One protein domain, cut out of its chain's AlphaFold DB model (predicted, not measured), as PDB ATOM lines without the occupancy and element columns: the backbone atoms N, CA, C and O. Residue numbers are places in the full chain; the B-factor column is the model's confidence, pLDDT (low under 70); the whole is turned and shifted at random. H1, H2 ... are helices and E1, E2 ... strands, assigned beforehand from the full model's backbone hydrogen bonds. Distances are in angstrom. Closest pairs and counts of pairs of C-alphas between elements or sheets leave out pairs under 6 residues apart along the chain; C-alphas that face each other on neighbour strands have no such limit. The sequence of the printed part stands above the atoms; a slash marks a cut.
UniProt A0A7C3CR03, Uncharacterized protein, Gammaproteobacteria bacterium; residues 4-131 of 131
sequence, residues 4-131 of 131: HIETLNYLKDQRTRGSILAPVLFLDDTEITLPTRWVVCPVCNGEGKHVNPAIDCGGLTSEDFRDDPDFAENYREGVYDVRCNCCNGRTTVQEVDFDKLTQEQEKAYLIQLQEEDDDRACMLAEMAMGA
ATOM      1  N   HIS A   4      65.421  23.324  -1.930       63.38
ATOM      2  CA  HIS A   4      66.848  23.065  -1.768       63.38
ATOM      3  C   HIS A   4      67.420  23.833  -0.568       63.38
ATOM      4  O   HIS A   4      68.095  23.228   0.265       63.38
ATOM      5  N   ILE A   5      67.043  25.106  -0.383       71.12
ATOM      6  CA  ILE A   5      67.416  25.897   0.805       71.12
ATOM      7  C   ILE A   5      66.857  25.273   2.090       71.12
ATOM      8  O   ILE A   5      67.578  25.145   3.080       71.12
ATOM      9  N   GLU A   6      65.597  24.833   2.078       69.00
ATOM     10  CA  GLU A   6      64.968  24.178   3.235       69.00
ATOM     11  C   GLU A   6      65.694  22.876   3.609       69.00
ATOM     12  O   GLU A   6      65.975  22.620   4.783       69.00
ATOM     13  N   THR A   7      66.081  22.087   2.601       73.88
ATOM     14  CA  THR A   7      66.856  20.852   2.784       73.88
ATOM     15  C   THR A   7      68.236  21.145   3.373       73.88
ATOM     16  O   THR A   7      68.660  20.483   4.321       73.88
ATOM     17  N   LEU A   8      68.934  22.165   2.867       73.00
ATOM     18  CA  LEU A   8      70.238  22.571   3.392       73.00
ATOM     19  C   LEU A   8      70.154  23.069   4.842       73.00
ATOM     20  O   LEU A   8      71.039  22.753   5.637       73.00
ATOM     21  N   ASN A   9      69.108  23.816   5.205       78.81
ATOM     22  CA  ASN A   9      68.911  24.279   6.581       78.81
ATOM     23  C   ASN A   9      68.647  23.110   7.533       78.81
ATOM     24  O   ASN A   9      69.281  23.021   8.584       78.81
ATOM     25  N   TYR A  10      67.780  22.176   7.138       79.06
ATOM     26  CA  TYR A  10      67.487  20.977   7.922       79.06
ATOM     27  C   TYR A  10      68.738  20.111   8.161       79.06
ATOM     28  O   TYR A  10      68.979  19.648   9.277       79.06
ATOM     29  N   LEU A  11      69.575  19.930   7.132       76.88
ATOM     30  CA  LEU A  11      70.832  19.179   7.240       76.88
ATOM     31  C   LEU A  11      71.882  19.884   8.116       76.88
ATOM     32  O   LEU A  11      72.738  19.227   8.707       76.88
ATOM     33  N   LYS A  12      71.835  21.219   8.210       76.19
ATOM     34  CA  LYS A  12      72.776  22.007   9.020       76.19
ATOM     35  C   LYS A  12      72.374  22.107  10.492       76.19
ATOM     36  O   LYS A  12      73.270  22.296  11.322       76.19
ATOM     37  N   ASP A  13      71.088  21.977  10.817       79.25
ATOM     38  CA  ASP A  13      70.567  22.157  12.174       79.25
ATOM     39  C   ASP A  13      71.156  21.133  13.166       79.25
ATOM     40  O   ASP A  13      71.221  19.931  12.917       79.25
ATOM     41  N   GLN A  14      71.615  21.601  14.328       73.81
ATOM     42  CA  GLN A  14      72.247  20.742  15.338       73.81
ATOM     43  C   GLN A  14      71.277  19.714  15.949       73.81
ATOM     44  O   GLN A  14      71.710  18.671  16.438       73.81
ATOM     45  N   ARG A  15      69.964  19.966  15.884       81.19
ATOM     46  CA  ARG A  15      68.889  19.082  16.351       81.19
ATOM     47  C   ARG A  15      68.742  17.818  15.498       81.19
ATOM     48  O   ARG A  15      68.128  16.854  15.959       81.19
ATOM     49  N   THR A  16      69.297  17.780  14.285       79.31
ATOM     50  CA  THR A  16      69.199  16.621  13.375       79.31
ATOM     51  C   THR A  16      70.416  15.692  13.437       79.31
ATOM     52  O   THR A  16      70.332  14.555  12.982       79.31
ATOM     53  N   ARG A  17      71.518  16.109  14.078       70.94
ATOM     54  CA  ARG A  17      72.826  15.419  14.043       70.94
ATOM     55  C   ARG A  17      72.949  14.140  14.898       70.94
ATOM     56  O   ARG A  17      74.032  13.575  14.988       70.94
ATOM     57  N   GLY A  18      71.861  13.642  15.489       68.81
ATOM     58  CA  GLY A  18      71.868  12.417  16.302       68.81
ATOM     59  C   GLY A  18      72.559  12.568  17.665       68.81
ATOM     60  O   GLY A  18      72.856  13.676  18.112       68.81
ATOM     61  N   SER A  19      72.760  11.450  18.370       65.81
ATOM     62  CA  SER A  19      73.322  11.459  19.723       65.81
ATOM     63  C   SER A  19      74.828  11.701  19.717       65.81
ATOM     64  O   SER A  19      75.558  10.948  19.074       65.81
ATOM     65  N   ILE A  20      75.287  12.673  20.510       65.62
ATOM     66  CA  ILE A  20      76.716  12.893  20.769       65.62
ATOM     67  C   ILE A  20      77.197  11.722  21.634       65.62
ATOM     68  O   ILE A  20      76.951  11.681  22.843       65.62
ATOM     69  N   LEU A  21      77.778  10.708  20.997       62.72
ATOM     70  CA  LEU A  21      78.441   9.610  21.693       62.72
ATOM     71  C   LEU A  21      79.763  10.100  22.291       62.72
ATOM     72  O   LEU A  21      80.306  11.118  21.867       62.72
ATOM     73  N   ALA A  22      80.268   9.363  23.284       65.19
ATOM     74  CA  ALA A  22      81.601   9.604  23.816       65.19
ATOM     75  C   ALA A  22      82.612   9.515  22.661       65.19
ATOM     76  O   ALA A  22      82.663   8.476  21.997       65.19
ATOM     77  N   PRO A  23      83.373  10.582  22.390       72.06
ATOM     78  CA  PRO A  23      84.267  10.589  21.250       72.06
ATOM     79  C   PRO A  23      85.443   9.649  21.497       72.06
ATOM     80  O   PRO A  23      86.031   9.596  22.583       72.06
ATOM     81  N   VAL A  24      85.750   8.886  20.456       82.12
ATOM     82  CA  VAL A  24      86.886   7.975  20.396       82.12
ATOM     83  C   VAL A  24      87.963   8.671  19.580       82.12
ATOM     84  O   VAL A  24      87.693   9.170  18.488       82.12
ATOM     85  N   LEU A  25      89.167   8.728  20.140       84.12
ATOM     86  CA  LEU A  25      90.348   9.186  19.432       84.12
ATOM     87  C   LEU A  25      90.967   8.000  18.691       84.12
ATOM     88  O   LEU A  25      91.256   6.980  19.319       84.12
ATOM     89  N   PHE A  26      91.211   8.153  17.394       84.12
ATOM     90  CA  PHE A  26      91.967   7.180  16.607       84.12
ATOM     91  C   PHE A  26      93.422   7.647  16.491       84.12
ATOM     92  O   PHE A  26      93.709   8.645  15.835       84.12
ATOM     93  N   LEU A  27      94.346   6.948  17.153       84.31
ATOM     94  CA  LEU A  27      95.778   7.270  17.146       84.31
ATOM     95  C   LEU A  27      96.586   6.007  16.844       84.31
ATOM     96  O   LEU A  27      96.443   5.024  17.567       84.31
ATOM     97  N   ASP A  28      97.425   6.032  15.802       82.31
ATOM     98  CA  ASP A  28      98.291   4.905  15.403       82.31
ATOM     99  C   ASP A  28      97.535   3.554  15.355       82.31
ATOM    100  O   ASP A  28      97.908   2.588  16.023       82.31
ATOM    101  N   ASP A  29      96.409   3.512  14.630       82.12
ATOM    102  CA  ASP A  29      95.505   2.347  14.521       82.12
ATOM    103  C   ASP A  29      94.884   1.866  15.856       82.12
ATOM    104  O   ASP A  29      94.315   0.776  15.933       82.12
ATOM    105  N   THR A  30      94.954   2.675  16.918       84.00
ATOM    106  CA  THR A  30      94.381   2.367  18.234       84.00
ATOM    107  C   THR A  30      93.182   3.258  18.549       84.00
ATOM    108  O   THR A  30      93.242   4.480  18.418       84.00
ATOM    109  N   GLU A  31      92.100   2.643  19.034       87.25
ATOM    110  CA  GLU A  31      90.903   3.323  19.536       87.25
ATOM    111  C   GLU A  31      91.077   3.686  21.018       87.25
ATOM    112  O   GLU A  31      91.075   2.823  21.899       87.25
ATOM    113  N   ILE A  32      91.224   4.976  21.309       84.88
ATOM    114  CA  ILE A  32      91.385   5.497  22.667       84.88
ATOM    115  C   ILE A  32      90.084   6.186  23.081       84.88
ATOM    116  O   ILE A  32      89.723   7.242  22.563       84.88
ATOM    117  N   THR A  33      89.374   5.612  24.055       83.88
ATOM    118  CA  THR A  33      88.224   6.286  24.674       83.88
ATOM    119  C   THR A  33      88.711   7.467  25.510       83.88
ATOM    120  O   THR A  33      89.434   7.286  26.493       83.88
ATOM    121  N   LEU A  34      88.304   8.679  25.131       84.50
ATOM    122  CA  LEU A  34      88.671   9.891  25.854       84.50
ATOM    123  C   LEU A  34      87.875  10.013  27.165       84.50
ATOM    124  O   LEU A  34      86.718   9.587  27.232       84.50
ATOM    125  N   PRO A  35      88.459  10.600  28.226       85.81
ATOM    126  CA  PRO A  35      87.716  10.892  29.441       85.81
ATOM    127  C   PRO A  35      86.614  11.911  29.137       85.81
ATOM    128  O   PRO A  35      86.865  12.951  28.528       85.81
ATOM    129  N   THR A  36      85.394  11.626  29.590       87.62
ATOM    130  CA  THR A  36      84.244  12.510  29.394       87.62
ATOM    131  C   THR A  36      83.714  13.070  30.708       87.62
ATOM    132  O   THR A  36      83.854  12.477  31.783       87.62
ATOM    133  N   ARG A  37      83.071  14.233  30.618       87.12
ATOM    134  CA  ARG A  37      82.302  14.859  31.693       87.12
ATOM    135  C   ARG A  37      80.865  15.082  31.243       87.12
ATOM    136  O   ARG A  37      80.590  15.302  30.066       87.12
ATOM    137  N   TRP A  38      79.945  15.037  32.198       87.81
ATOM    138  CA  TRP A  38      78.545  15.343  31.933       87.81
ATOM    139  C   TRP A  38      78.349  16.851  31.866       87.81
ATOM    140  O   TRP A  38      78.660  17.563  32.821       87.81
ATOM    141  N   VAL A  39      77.797  17.316  30.753       88.50
ATOM    142  CA  VAL A  39      77.382  18.705  30.561       88.50
ATOM    143  C   VAL A  39      75.900  18.755  30.208       88.50
ATOM    144  O   VAL A  39      75.314  17.767  29.756       88.50
ATOM    145  N   VAL A  40      75.272  19.906  30.442       90.25
ATOM    146  CA  VAL A  40      73.901  20.151  29.980       90.25
ATOM    147  C   VAL A  40      73.896  20.081  28.456       90.25
ATOM    148  O   VAL A  40      74.796  20.604  27.808       90.25
ATOM    149  N   CYS A  41      72.905  19.397  27.885       87.69
ATOM    150  CA  CYS A  41      72.809  19.236  26.439       87.69
ATOM    151  C   CYS A  41      72.752  20.614  25.754       87.69
ATOM    152  O   CYS A  41      71.810  21.358  26.029       87.69
ATOM    153  N   PRO A  42      73.684  20.941  24.840       84.81
ATOM    154  CA  PRO A  42      73.722  22.253  24.190       84.81
ATOM    155  C   PRO A  42      72.547  22.473  23.228       84.81
ATOM    156  O   PRO A  42      72.211  23.606  22.909       84.81
ATOM    157  N   VAL A  43      71.898  21.393  22.779       86.44
ATOM    158  CA  VAL A  43      70.783  21.451  21.822       86.44
ATOM    159  C   VAL A  43      69.460  21.780  22.509       86.44
ATOM    160  O   VAL A  43      68.722  22.639  22.045       86.44
ATOM    161  N   CYS A  44      69.137  21.089  23.605       87.69
ATOM    162  CA  CYS A  44      67.884  21.317  24.334       87.69
ATOM    163  C   CYS A  44      68.050  22.182  25.584       87.69
ATOM    164  O   CYS A  44      67.084  22.356  26.314       87.69
ATOM    165  N   ASN A  45      69.264  22.645  25.901       86.00
ATOM    166  CA  ASN A  45      69.577  23.432  27.101       86.00
ATOM    167  C   ASN A  45      69.014  22.850  28.412       86.00
ATOM    168  O   ASN A  45      68.703  23.573  29.354       86.00
ATOM    169  N   GLY A  46      68.895  21.521  28.487       84.69
ATOM    170  CA  GLY A  46      68.379  20.820  29.660       84.69
ATOM    171  C   GLY A  46      66.877  20.513  29.640       84.69
ATOM    172  O   GLY A  46      66.394  19.880  30.574       84.69
ATOM    173  N   GLU A  47      66.142  20.873  28.586       86.56
ATOM    174  CA  GLU A  47      64.704  20.583  28.471       86.56
ATOM    175  C   GLU A  47      64.409  19.126  28.081       86.56
ATOM    176  O   GLU A  47      63.328  18.603  28.345       86.56
ATOM    177  N   GLY A  48      65.360  18.438  27.438       84.25
ATOM    178  CA  GLY A  48      65.191  17.056  26.962       84.25
ATOM    179  C   GLY A  48      64.302  16.921  25.718       84.25
ATOM    180  O   GLY A  48      64.159  15.828  25.161       84.25
ATOM    181  N   LYS A  49      63.764  18.031  25.227       88.06
ATOM    182  CA  LYS A  49      62.970  18.147  24.006       88.06
ATOM    183  C   LYS A  49      63.400  19.387  23.227       88.06
ATOM    184  O   LYS A  49      64.079  20.249  23.775       88.06
ATOM    185  N   HIS A  50      63.066  19.438  21.949       86.62
ATOM    186  CA  HIS A  50      63.184  20.644  21.137       86.62
ATOM    187  C   HIS A  50      62.083  20.643  20.083       86.62
ATOM    188  O   HIS A  50      61.605  19.579  19.685       86.62
ATOM    189  N   VAL A  51      61.745  21.822  19.572       86.31
ATOM    190  CA  VAL A  51      60.831  21.958  18.435       86.31
ATOM    191  C   VAL A  51      61.351  21.134  17.257       86.31
ATOM    192  O   VAL A  51      62.562  21.092  17.007       86.31
ATOM    193  N   ASN A  52      60.449  20.449  16.555       83.44
ATOM    194  CA  ASN A  52      60.795  19.647  15.390       83.44
ATOM    195  C   ASN A  52      61.511  20.503  14.320       83.44
ATOM    196  O   ASN A  52      60.893  21.411  13.756       83.44
ATOM    197  N   PRO A  53      62.783  20.209  13.988       81.38
ATOM    198  CA  PRO A  53      63.528  20.970  12.989       81.38
ATOM    199  C   PRO A  53      62.884  20.924  11.595       81.38
ATOM    200  O   PRO A  53      63.057  21.865  10.831       81.38
ATOM    201  N   ALA A  54      62.069  19.913  11.270       79.12
ATOM    202  CA  ALA A  54      61.320  19.879  10.009       79.12
ATOM    203  C   ALA A  54      60.276  21.008   9.876       79.12
ATOM    204  O   ALA A  54      59.844  21.302   8.768       79.12
ATOM    205  N   ILE A  55      59.869  21.622  10.992       78.88
ATOM    206  CA  ILE A  55      58.885  22.715  11.035       78.88
ATOM    207  C   ILE A  55      59.590  24.071  11.164       78.88
ATOM    208  O   ILE A  55      59.171  25.052  10.562       78.88
ATOM    209  N   ASP A  56      60.681  24.125  11.929       78.69
ATOM    210  CA  ASP A  56      61.333  25.376  12.340       78.69
ATOM    211  C   ASP A  56      62.539  25.775  11.457       78.69
ATOM    212  O   ASP A  56      62.882  26.951  11.366       78.69
ATOM    213  N   CYS A  57      63.180  24.827  10.752       73.31
ATOM    214  CA  CYS A  57      64.401  25.097   9.963       73.31
ATOM    215  C   CYS A  57      64.153  25.799   8.619       73.31
ATOM    216  O   CYS A  57      65.090  26.349   8.034       73.31
ATOM    217  N   GLY A  58      62.916  25.789   8.116       70.56
ATOM    218  CA  GLY A  58      62.532  26.512   6.896       70.56
ATOM    219  C   GLY A  58      62.446  28.030   7.088       70.56
ATOM    220  O   GLY A  58      62.426  28.768   6.107       70.56
ATOM    221  N   GLY A  59      62.461  28.496   8.345       67.94
ATOM    222  CA  GLY A  59      62.232  29.888   8.712       67.94
ATOM    223  C   GLY A  59      60.739  30.203   8.750       67.94
ATOM    224  O   GLY A  59      60.119  30.424   7.716       67.94
ATOM    225  N   LEU A  60      60.167  30.249   9.954       76.81
ATOM    226  CA  LEU A  60      58.787  30.692  10.156       76.81
ATOM    227  C   LEU A  60      58.746  32.220  10.178       76.81
ATOM    228  O   LEU A  60      59.451  32.866  10.961       76.81
ATOM    229  N   THR A  61      57.926  32.818   9.320       73.81
ATOM    230  CA  THR A  61      57.762  34.270   9.267       73.81
ATOM    231  C   THR A  61      56.613  34.723  10.163       73.81
ATOM    232  O   THR A  61      55.731  33.956  10.544       73.81
ATOM    233  N   SER A  62      56.572  36.015  10.498       73.44
ATOM    234  CA  SER A  62      55.433  36.588  11.231       73.44
ATOM    235  C   SER A  62      54.112  36.532  10.449       73.44
ATOM    236  O   SER A  62      53.061  36.784  11.036       73.44
ATOM    237  N   GLU A  63      54.161  36.260   9.143       73.19
ATOM    238  CA  GLU A  63      52.987  36.083   8.287       73.19
ATOM    239  C   GLU A  63      52.399  34.678   8.457       73.19
ATOM    240  O   GLU A  63      51.185  34.575   8.610       73.19
ATOM    241  N   ASP A  64      53.233  33.640   8.593       74.44
ATOM    242  CA  ASP A  64      52.795  32.260   8.871       74.44
ATOM    243  C   ASP A  64      51.983  32.169  10.174       74.44
ATOM    244  O   ASP A  64      50.932  31.538  10.230       74.44
ATOM    245  N   PHE A  65      52.412  32.887  11.218       77.94
ATOM    246  CA  PHE A  65      51.691  32.951  12.496       77.94
ATOM    247  C   PHE A  65      50.440  33.843  12.475       77.94
ATOM    248  O   PHE A  65      49.651  33.819  13.420       77.94
ATOM    249  N   ARG A  66      50.289  34.700  11.457       75.69
ATOM    250  CA  ARG A  66      49.125  35.584  11.305       75.69
ATOM    251  C   ARG A  66      48.030  34.920  10.480       75.69
ATOM    252  O   ARG A  66      46.859  35.136  10.781       75.69
ATOM    253  N   ASP A  67      48.419  34.179   9.445       78.94
ATOM    254  CA  ASP A  67      47.495  33.482   8.553       78.94
ATOM    255  C   ASP A  67      46.871  32.260   9.248       78.94
ATOM    256  O   ASP A  67      45.676  32.016   9.090       78.94
ATOM    257  N   ASP A  68      47.636  31.579  10.113       79.62
ATOM    258  CA  ASP A  68      47.161  30.437  10.896       79.62
ATOM    259  C   ASP A  68      47.367  30.648  12.419       79.62
ATOM    260  O   ASP A  68      48.437  30.372  12.976       79.62
ATOM    261  N   PRO A  69      46.356  31.190  13.130       78.94
ATOM    262  CA  PRO A  69      46.452  31.439  14.568       78.94
ATOM    263  C   PRO A  69      46.462  30.150  15.408       78.94
ATOM    264  O   PRO A  69      46.992  30.170  16.519       78.94
ATOM    265  N   ASP A  70      45.918  29.044  14.889       82.12
ATOM    266  CA  ASP A  70      45.912  27.733  15.551       82.12
ATOM    267  C   ASP A  70      47.323  27.125  15.540       82.12
ATOM    268  O   ASP A  70      47.831  26.662  16.557       82.12
ATOM    269  N   PHE A  71      48.040  27.239  14.421       81.12
ATOM    270  CA  PHE A  71      49.452  26.894  14.292       81.12
ATOM    271  C   PHE A  71      50.325  27.696  15.264       81.12
ATOM    272  O   PHE A  71      51.215  27.135  15.908       81.12
ATOM    273  N   ALA A  72      50.055  28.995  15.423       80.56
ATOM    274  CA  ALA A  72      50.776  29.840  16.372       80.56
ATOM    275  C   ALA A  72      50.553  29.428  17.837       80.56
ATOM    276  O   ALA A  72      51.481  29.520  18.647       80.56
ATOM    277  N   GLU A  73      49.341  28.992  18.182       82.00
ATOM    278  CA  GLU A  73      49.008  28.457  19.504       82.00
ATOM    279  C   GLU A  73      49.687  27.099  19.728       82.00
ATOM    280  O   GLU A  73      50.490  26.975  20.652       82.00
ATOM    281  N   ASN A  74      49.520  26.147  18.806       84.19
ATOM    282  CA  ASN A  74      50.144  24.820  18.861       84.19
ATOM    283  C   ASN A  74      51.682  24.880  18.945       84.19
ATOM    284  O   ASN A  74      52.307  24.105  19.676       84.19
ATOM    285  N   TYR A  75      52.315  25.808  18.218       81.88
ATOM    286  CA  TYR A  75      53.763  26.035  18.286       81.88
ATOM    287  C   TYR A  75      54.187  26.539  19.670       81.88
ATOM    288  O   TYR A  75      55.169  26.057  20.231       81.88
ATOM    289  N   ARG A  76      53.425  27.471  20.258       79.56
ATOM    290  CA  ARG A  76      53.682  27.997  21.609       79.56
ATOM    291  C   ARG A  76      53.413  26.982  22.713       79.56
ATOM    292  O   ARG A  76      54.113  26.998  23.722       79.56
ATOM    293  N   GLU A  77      52.421  26.121  22.533       85.62
ATOM    294  CA  GLU A  77      52.103  25.033  23.458       85.62
ATOM    295  C   GLU A  77      53.110  23.872  23.379       85.62
ATOM    296  O   GLU A  77      53.115  22.996  24.246       85.62
ATOM    297  N   GLY A  78      54.000  23.874  22.377       80.94
ATOM    298  CA  GLY A  78      55.017  22.839  22.197       80.94
ATOM    299  C   GLY A  78      54.449  21.534  21.636       80.94
ATOM    300  O   GLY A  78      55.032  20.470  21.839       80.94
ATOM    301  N   VAL A  79      53.321  21.585  20.917       86.19
ATOM    302  CA  VAL A  79      52.691  20.411  20.274       86.19
ATOM    303  C   VAL A  79      53.648  19.731  19.290       86.19
ATOM    304  O   VAL A  79      53.614  18.515  19.101       86.19
ATOM    305  N   TYR A  80      54.546  20.515  18.699       84.19
ATOM    306  CA  TYR A  80      55.567  20.060  17.761       84.19
ATOM    307  C   TYR A  80      56.908  19.712  18.417       84.19
ATOM    308  O   TYR A  80      57.883  19.444  17.707       84.19
ATOM    309  N   ASP A  81      56.988  19.723  19.747       87.31
ATOM    310  CA  ASP A  81      58.202  19.341  20.448       87.31
ATOM    311  C   ASP A  81      58.458  17.847  20.287       87.31
ATOM    312  O   ASP A  81      57.645  16.989  20.638       87.31
ATOM    313  N   VAL A  82      59.648  17.526  19.800       88.75
ATOM    314  CA  VAL A  82      60.138  16.157  19.707       88.75
ATOM    315  C   VAL A  82      61.181  15.909  20.785       88.75
ATOM    316  O   VAL A  82      61.834  16.822  21.301       88.75
ATOM    317  N   ARG A  83      61.353  14.634  21.141       88.19
ATOM    318  CA  ARG A  83      62.430  14.215  22.040       88.19
ATOM    319  C   ARG A  83      63.762  14.659  21.448       88.19
ATOM    320  O   ARG A  83      64.018  14.430  20.271       88.19
ATOM    321  N   CYS A  84      64.612  15.262  22.275       87.12
ATOM    322  CA  CYS A  84      65.882  15.774  21.788       87.12
ATOM    323  C   CYS A  84      66.741  14.636  21.234       87.12
ATOM    324  O   CYS A  84      67.093  13.728  21.987       87.12
ATOM    325  N   ASN A  85      67.106  14.710  19.953       85.75
ATOM    326  CA  ASN A  85      67.910  13.679  19.286       85.75
ATOM    327  C   ASN A  85      69.347  13.614  19.827       85.75
ATOM    328  O   ASN A  85      69.973  12.559  19.823       85.75
ATOM    329  N   CYS A  86      69.851  14.739  20.342       84.81
ATOM    330  CA  CYS A  86      71.202  14.859  20.879       84.81
ATOM    331  C   CYS A  86      71.366  14.118  22.216       84.81
ATOM    332  O   CYS A  86      72.254  13.280  22.365       84.81
ATOM    333  N   CYS A  87      70.489  14.379  23.191       85.69
ATOM    334  CA  CYS A  87      70.562  13.731  24.507       85.69
ATOM    335  C   CYS A  87      69.588  12.559  24.674       85.69
ATOM    336  O   CYS A  87      69.494  12.004  25.768       85.69
ATOM    337  N   ASN A  88      68.784  12.229  23.659       85.12
ATOM    338  CA  ASN A  88      67.666  11.288  23.764       85.12
ATOM    339  C   ASN A  88      66.797  11.570  25.003       85.12
ATOM    340  O   ASN A  88      66.490  10.676  25.788       85.12
ATOM    341  N   GLY A  89      66.421  12.827  25.246       84.56
ATOM    342  CA  GLY A  89      65.616  13.216  26.418       84.56
ATOM    343  C   GLY A  89      66.283  13.086  27.793       84.56
ATOM    344  O   GLY A  89      65.613  13.266  28.801       84.56
ATOM    345  N   ARG A  90      67.590  12.804  27.862       84.44
ATOM    346  CA  ARG A  90      68.345  12.709  29.123       84.44
ATOM    347  C   ARG A  90      68.723  14.060  29.738       84.44
ATOM    348  O   ARG A  90      69.201  14.064  30.862       84.44
ATOM    349  N   THR A  91      68.566  15.162  28.999       87.50
ATOM    350  CA  THR A  91      68.942  16.553  29.352       87.50
ATOM    351  C   THR A  91      70.443  16.836  29.479       87.50
ATOM    352  O   THR A  91      70.859  17.993  29.441       87.50
ATOM    353  N   THR A  92      71.276  15.796  29.536       87.81
ATOM    354  CA  THR A  92      72.738  15.886  29.627       87.81
ATOM    355  C   THR A  92      73.421  15.040  28.553       87.81
ATOM    356  O   THR A  92      72.882  14.018  28.120       87.81
ATOM    357  N   VAL A  93      74.603  15.478  28.121       86.94
ATOM    358  CA  VAL A  93      75.471  14.785  27.157       86.94
ATOM    359  C   VAL A  93      76.874  14.626  27.731       86.94
ATOM    360  O   VAL A  93      77.245  15.311  28.686       86.94
ATOM    361  N   GLN A  94      77.634  13.687  27.172       85.19
ATOM    362  CA  GLN A  94      79.036  13.503  27.516       85.19
ATOM    363  C   GLN A  94      79.896  14.324  26.563       85.19
ATOM    364  O   GLN A  94      79.853  14.106  25.358       85.19
ATOM    365  N   GLU A  95      80.677  15.244  27.113       84.00
ATOM    366  CA  GLU A  95      81.702  15.981  26.375       84.00
ATOM    367  C   GLU A  95      83.096  15.582  26.838       84.00
ATOM    368  O   GLU A  95      83.274  15.143  27.977       84.00
ATOM    369  N   VAL A  96      84.087  15.760  25.963       84.94
ATOM    370  CA  VAL A  96      85.498  15.516  26.287       84.94
ATOM    371  C   VAL A  96      85.939  16.416  27.423       84.94
ATOM    372  O   VAL A  96      85.726  17.628  27.415       84.94
ATOM    373  N   ASP A  97      86.588  15.809  28.406       86.56
ATOM    374  CA  ASP A  97      87.206  16.530  29.502       86.56
ATOM    375  C   ASP A  97      88.652  16.886  29.139       86.56
ATOM    376  O   ASP A  97      89.582  16.174  29.512       86.56
ATOM    377  N   PHE A  98      88.830  17.982  28.391       81.19
ATOM    378  CA  PHE A  98      90.137  18.470  27.918       81.19
ATOM    379  C   PHE A  98      91.183  18.628  29.034       81.19
ATOM    380  O   PHE A  98      92.369  18.470  28.778       81.19
ATOM    381  N   ASP A  99      90.761  18.859  30.280       84.00
ATOM    382  CA  ASP A  99      91.661  18.985  31.437       84.00
ATOM    383  C   ASP A  99      92.387  17.669  31.780       84.00
ATOM    384  O   ASP A  99      93.473  17.670  32.355       84.00
ATOM    385  N   LYS A 100      91.801  16.524  31.405       83.69
ATOM    386  CA  LYS A 100      92.358  15.186  31.653       83.69
ATOM    387  C   LYS A 100      93.118  14.605  30.461       83.69
ATOM    388  O   LYS A 100      93.649  13.501  30.584       83.69
ATOM    389  N   LEU A 101      93.134  15.291  29.318       83.00
ATOM    390  CA  LEU A 101      93.825  14.819  28.120       83.00
ATOM    391  C   LEU A 101      95.312  15.165  28.194       83.00
ATOM    392  O   LEU A 101      95.715  16.188  28.745       83.00
ATOM    393  N   THR A 102      96.149  14.315  27.602       85.88
ATOM    394  CA  THR A 102      97.529  14.713  27.309       85.88
ATOM    395  C   THR A 102      97.548  15.671  26.114       85.88
ATOM    396  O   THR A 102      96.684  15.594  25.241       85.88
ATOM    397  N   GLN A 103      98.560  16.541  26.015       84.50
ATOM    398  CA  GLN A 103      98.712  17.442  24.856       84.50
ATOM    399  C   GLN A 103      98.772  16.693  23.514       84.50
ATOM    400  O   GLN A 103      98.378  17.236  22.485       84.50
ATOM    401  N   GLU A 104      99.295  15.466  23.510       84.69
ATOM    402  CA  GLU A 104      99.350  14.621  22.312       84.69
ATOM    403  C   GLU A 104      97.948  14.143  21.911       84.69
ATOM    404  O   GLU A 104      97.570  14.272  20.749       84.69
ATOM    405  N   GLN A 105      97.149  13.683  22.880       84.25
ATOM    406  CA  GLN A 105      95.758  13.275  22.658       84.25
ATOM    407  C   GLN A 105      94.874  14.451  22.242       84.25
ATOM    408  O   GLN A 105      94.055  14.311  21.340       84.25
ATOM    409  N   GLU A 106      95.050  15.611  22.876       85.88
ATOM    410  CA  GLU A 106      94.308  16.829  22.551       85.88
ATOM    411  C   GLU A 106      94.551  17.251  21.099       85.88
ATOM    412  O   GLU A 106      93.599  17.466  20.352       85.88
ATOM    413  N   LYS A 107      95.816  17.315  20.669       86.88
ATOM    414  CA  LYS A 107      96.154  17.675  19.285       86.88
ATOM    415  C   LYS A 107      95.592  16.682  18.281       86.88
ATOM    416  O   LYS A 107      95.018  17.109  17.287       86.88
ATOM    417  N   ALA A 108      95.750  15.386  18.539       87.69
ATOM    418  CA  ALA A 108      95.231  14.356  17.651       87.69
ATOM    419  C   ALA A 108      93.697  14.438  17.540       87.69
ATOM    420  O   ALA A 108      93.155  14.371  16.441       87.69
ATOM    421  N   TYR A 109      93.005  14.698  18.653       85.56
ATOM    422  CA  TYR A 109      91.554  14.867  18.662       85.56
ATOM    423  C   TYR A 109      91.096  16.124  17.910       85.56
ATOM    424  O   TYR A 109      90.128  16.075  17.157       85.56
ATOM    425  N   LEU A 110      91.804  17.244  18.065       86.19
ATOM    426  CA  LEU A 110      91.508  18.476  17.329       86.19
ATOM    427  C   LEU A 110      91.715  18.318  15.818       86.19
ATOM    428  O   LEU A 110      90.936  18.867  15.047       86.19
ATOM    429  N   ILE A 111      92.742  17.573  15.402       88.50
ATOM    430  CA  ILE A 111      92.981  17.262  13.987       88.50
ATOM    431  C   ILE A 111      91.816  16.440  13.434       88.50
ATOM    432  O   ILE A 111      91.234  16.844  12.434       88.50
ATOM    433  N   GLN A 112      91.413  15.376  14.134       87.31
ATOM    434  CA  GLN A 112      90.274  14.547  13.736       87.31
ATOM    435  C   GLN A 112      88.991  15.384  13.574       87.31
ATOM    436  O   GLN A 112      88.312  15.285  12.556       87.31
ATOM    437  N   LEU A 113      88.695  16.270  14.534       84.50
ATOM    438  CA  LEU A 113      87.541  17.170  14.445       84.50
ATOM    439  C   LEU A 113      87.622  18.125  13.249       84.50
ATOM    440  O   LEU A 113      86.600  18.396  12.621       84.50
ATOM    441  N   GLN A 114      88.810  18.655  12.953       85.81
ATOM    442  CA  GLN A 114      89.015  19.551  11.818       85.81
ATOM    443  C   GLN A 114      88.794  18.818  10.493       85.81
ATOM    444  O   GLN A 114      88.102  19.344   9.629       85.81
ATOM    445  N   GLU A 115      89.330  17.605  10.352       85.94
ATOM    446  CA  GLU A 115      89.141  16.775   9.159       85.94
ATOM    447  C   GLU A 115      87.655  16.447   8.939       85.94
ATOM    448  O   GLU A 115      87.141  16.633   7.839       85.94
ATOM    449  N   GLU A 116      86.928  16.060   9.994       83.44
ATOM    450  CA  GLU A 116      85.485  15.800   9.911       83.44
ATOM    451  C   GLU A 116      84.672  17.039   9.490       83.44
ATOM    452  O   GLU A 116      83.676  16.921   8.764       83.44
ATOM    453  N   ASP A 117      85.049  18.231   9.964       80.88
ATOM    454  CA  ASP A 117      84.370  19.475   9.594       80.88
ATOM    455  C   ASP A 117      84.734  19.922   8.169       80.88
ATOM    456  O   ASP A 117      83.845  20.368   7.442       80.88
ATOM    457  N   ASP A 118      85.983  19.727   7.739       81.50
ATOM    458  CA  ASP A 118      86.447  20.004   6.375       81.50
ATOM    459  C   ASP A 118      85.758  19.085   5.353       81.50
ATOM    460  O   ASP A 118      85.232  19.568   4.344       81.50
ATOM    461  N   ASP A 119      85.662  17.785   5.644       83.44
ATOM    462  CA  ASP A 119      84.934  16.814   4.822       83.44
ATOM    463  C   ASP A 119      83.457  17.197   4.703       83.44
ATOM    464  O   ASP A 119      82.884  17.240   3.608       83.44
ATOM    465  N   ARG A 120      82.824  17.551   5.828       79.44
ATOM    466  CA  ARG A 120      81.426  17.994   5.840       79.44
ATOM    467  C   ARG A 120      81.247  19.296   5.064       79.44
ATOM    468  O   ARG A 120      80.267  19.432   4.331       79.44
ATOM    469  N   ALA A 121      82.158  20.252   5.218       82.06
ATOM    470  CA  ALA A 121      82.123  21.521   4.504       82.06
ATOM    471  C   ALA A 121      82.271  21.312   2.992       82.06
ATOM    472  O   ALA A 121      81.538  21.938   2.224       82.06
ATOM    473  N   CYS A 122      83.145  20.395   2.574       83.06
ATOM    474  CA  CYS A 122      83.321  20.014   1.177       83.06
ATOM    475  C   CYS A 122      82.029  19.411   0.601       83.06
ATOM    476  O   CYS A 122      81.483  19.938  -0.368       83.06
ATOM    477  N   MET A 123      81.459  18.404   1.272       80.38
ATOM    478  CA  MET A 123      80.197  17.767   0.867       80.38
ATOM    479  C   MET A 123      79.046  18.782   0.764       80.38
ATOM    480  O   MET A 123      78.273  18.779  -0.194       80.38
ATOM    481  N   LEU A 124      78.935  19.695   1.735       78.12
ATOM    482  CA  LEU A 124      77.915  20.745   1.721       78.12
ATOM    483  C   LEU A 124      78.136  21.758   0.590       78.12
ATOM    484  O   LEU A 124      77.157  22.238   0.015       78.12
ATOM    485  N   ALA A 125      79.386  22.092   0.266       81.25
ATOM    486  CA  ALA A 125      79.715  22.979  -0.845       81.25
ATOM    487  C   ALA A 125      79.366  22.340  -2.198       81.25
ATOM    488  O   ALA A 125      78.801  23.014  -3.058       81.25
ATOM    489  N   GLU A 126      79.613  21.041  -2.370       81.81
ATOM    490  CA  GLU A 126      79.202  20.295  -3.566       81.81
ATOM    491  C   GLU A 126      77.676  20.287  -3.734       81.81
ATOM    492  O   GLU A 126      77.167  20.611  -4.809       81.81
ATOM    493  N   MET A 127      76.930  20.016  -2.656       72.62
ATOM    494  CA  MET A 127      75.460  20.065  -2.671       72.62
ATOM    495  C   MET A 127      74.916  21.476  -2.944       72.62
ATOM    496  O   MET A 127      73.851  21.614  -3.547       72.62
ATOM    497  N   ALA A 128      75.630  22.520  -2.512       71.94
ATOM    498  CA  ALA A 128      75.250  23.914  -2.732       71.94
ATOM    499  C   ALA A 128      75.550  24.415  -4.156       71.94
ATOM    500  O   ALA A 128      74.843  25.292  -4.643       71.94
ATOM    501  N   MET A 129      76.582  23.879  -4.820       70.25
ATOM    502  CA  MET A 129      76.987  24.285  -6.175       70.25
ATOM    503  C   MET A 129      76.305  23.491  -7.298       70.25
ATOM    504  O   MET A 129      76.340  23.930  -8.444       70.25
ATOM    505  N   GLY A 130      75.690  22.342  -7.001       59.19
ATOM    506  CA  GLY A 130      74.989  21.491  -7.975       59.19
ATOM    507  C   GLY A 130      73.602  21.982  -8.418       59.19
ATOM    508  O   GLY A 130      72.741  21.140  -8.678       59.19
ATOM    509  N   ALA A 131      73.376  23.300  -8.460       49.91
ATOM    510  CA  ALA A 131      72.118  23.945  -8.852       49.91
ATOM    511  C   ALA A 131      72.121  24.398 -10.322       49.91
ATOM    512  O   ALA A 131      73.123  25.014 -10.755       49.91
TER     513      ALA A 131
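AT A GLANCE: This is residues 4 to 131 of the 131 residues of an uncharacterized protein of Gammaproteobacteria bacterium (UniProt A0A7C3CR03). This is a long, open frame with few contacts: three small two-stranded ladders follow each other along the longest axis, E1 with E2, then E3 with E6, then E4 with E5, and the short helices H3 and H4 make the far end. From the E1 end the long helix H5 slants back as an arm towards H1, and its residues 114 to 123 stick out free. The printed part has 128 residues, with five named helices and six named strands in the order H1 E1 E2 E3 E4 H2 H3 H4 E5 E6 H5; each of the three sheets is antiparallel, and the class is mixed, helices and strands. The whole is loose, with a radius of gyration of the C-alphas of 18.6 A, and only just flat, spanning 58 by 39 by 18 A.

HOW THE PARTS SIT: Start at H1, residues 4 to 12; it is close to but not clearly touching H2, residues 53 to 56, the closest C-alphas being those of Tyr 10 and Pro 53, 6.4 A apart. Next find the hairpin of E1, residues 24 to 27, and E2, residues 30 to 33, antiparallel at 148 degrees, with N 25 and O 32 at 2.9 A. E2 runs on at 44 degrees into E3, residues 36 to 40. E3 is antiparallel to E6, residues 92 to 96, at 141 degrees, with N 37 and O 95 at 2.8 A. Further on, E4, residues 49 to 51, is antiparallel to E5, residues 81 to 83, at 141 degrees, with N 82 and O 50 at 2.8 A. H3, residues 64 to 67, and H4, residues 69 to 77, only just touch, and only at the corner, with 3 pairs of C-alphas within 8 A; the closest are those of Phe 65 and Ala 72, 5.1 A apart. Last comes H5, residues 103 to 129, whose closest C-alpha pair with E1 is Tyr 109 and Leu 25, 5.9 A. H5 and H1 are near each other, with 8 pairs of C-alphas within 10 A. In H1, H4 and H5 every O i to N i+4 pair is within hydrogen-bond range; H2 and H3 are too short for one, and their single O i to N i+3 pair is within range in H2 but not in H3.

IN THESE COORDINATES: Find C-alpha 4 at (66.848, 23.065, -1.768), where H1 begins its 12.4 A. E3 measures 12.9 A, H4 12.3 A and E6 13.2 A. From C-alpha 103 at (98.712, 17.442, 24.856), H5 runs 38.5 A to C-alpha 129 at (76.987, 24.285, -6.175).

THE WHOLE: The C-alphas farthest apart, those of Asp 28 and Asp 67, are 58.7 A apart, while those of His 4 and Ala 131 are 8.9 A apart. The printed part has no cut, and its one long link is H1 to E1, 11 residues. The mean pLDDT of the printed part is 80.9; look for values under 70 at residues 4, 6, 18 to 22, 59 and 130 to 131.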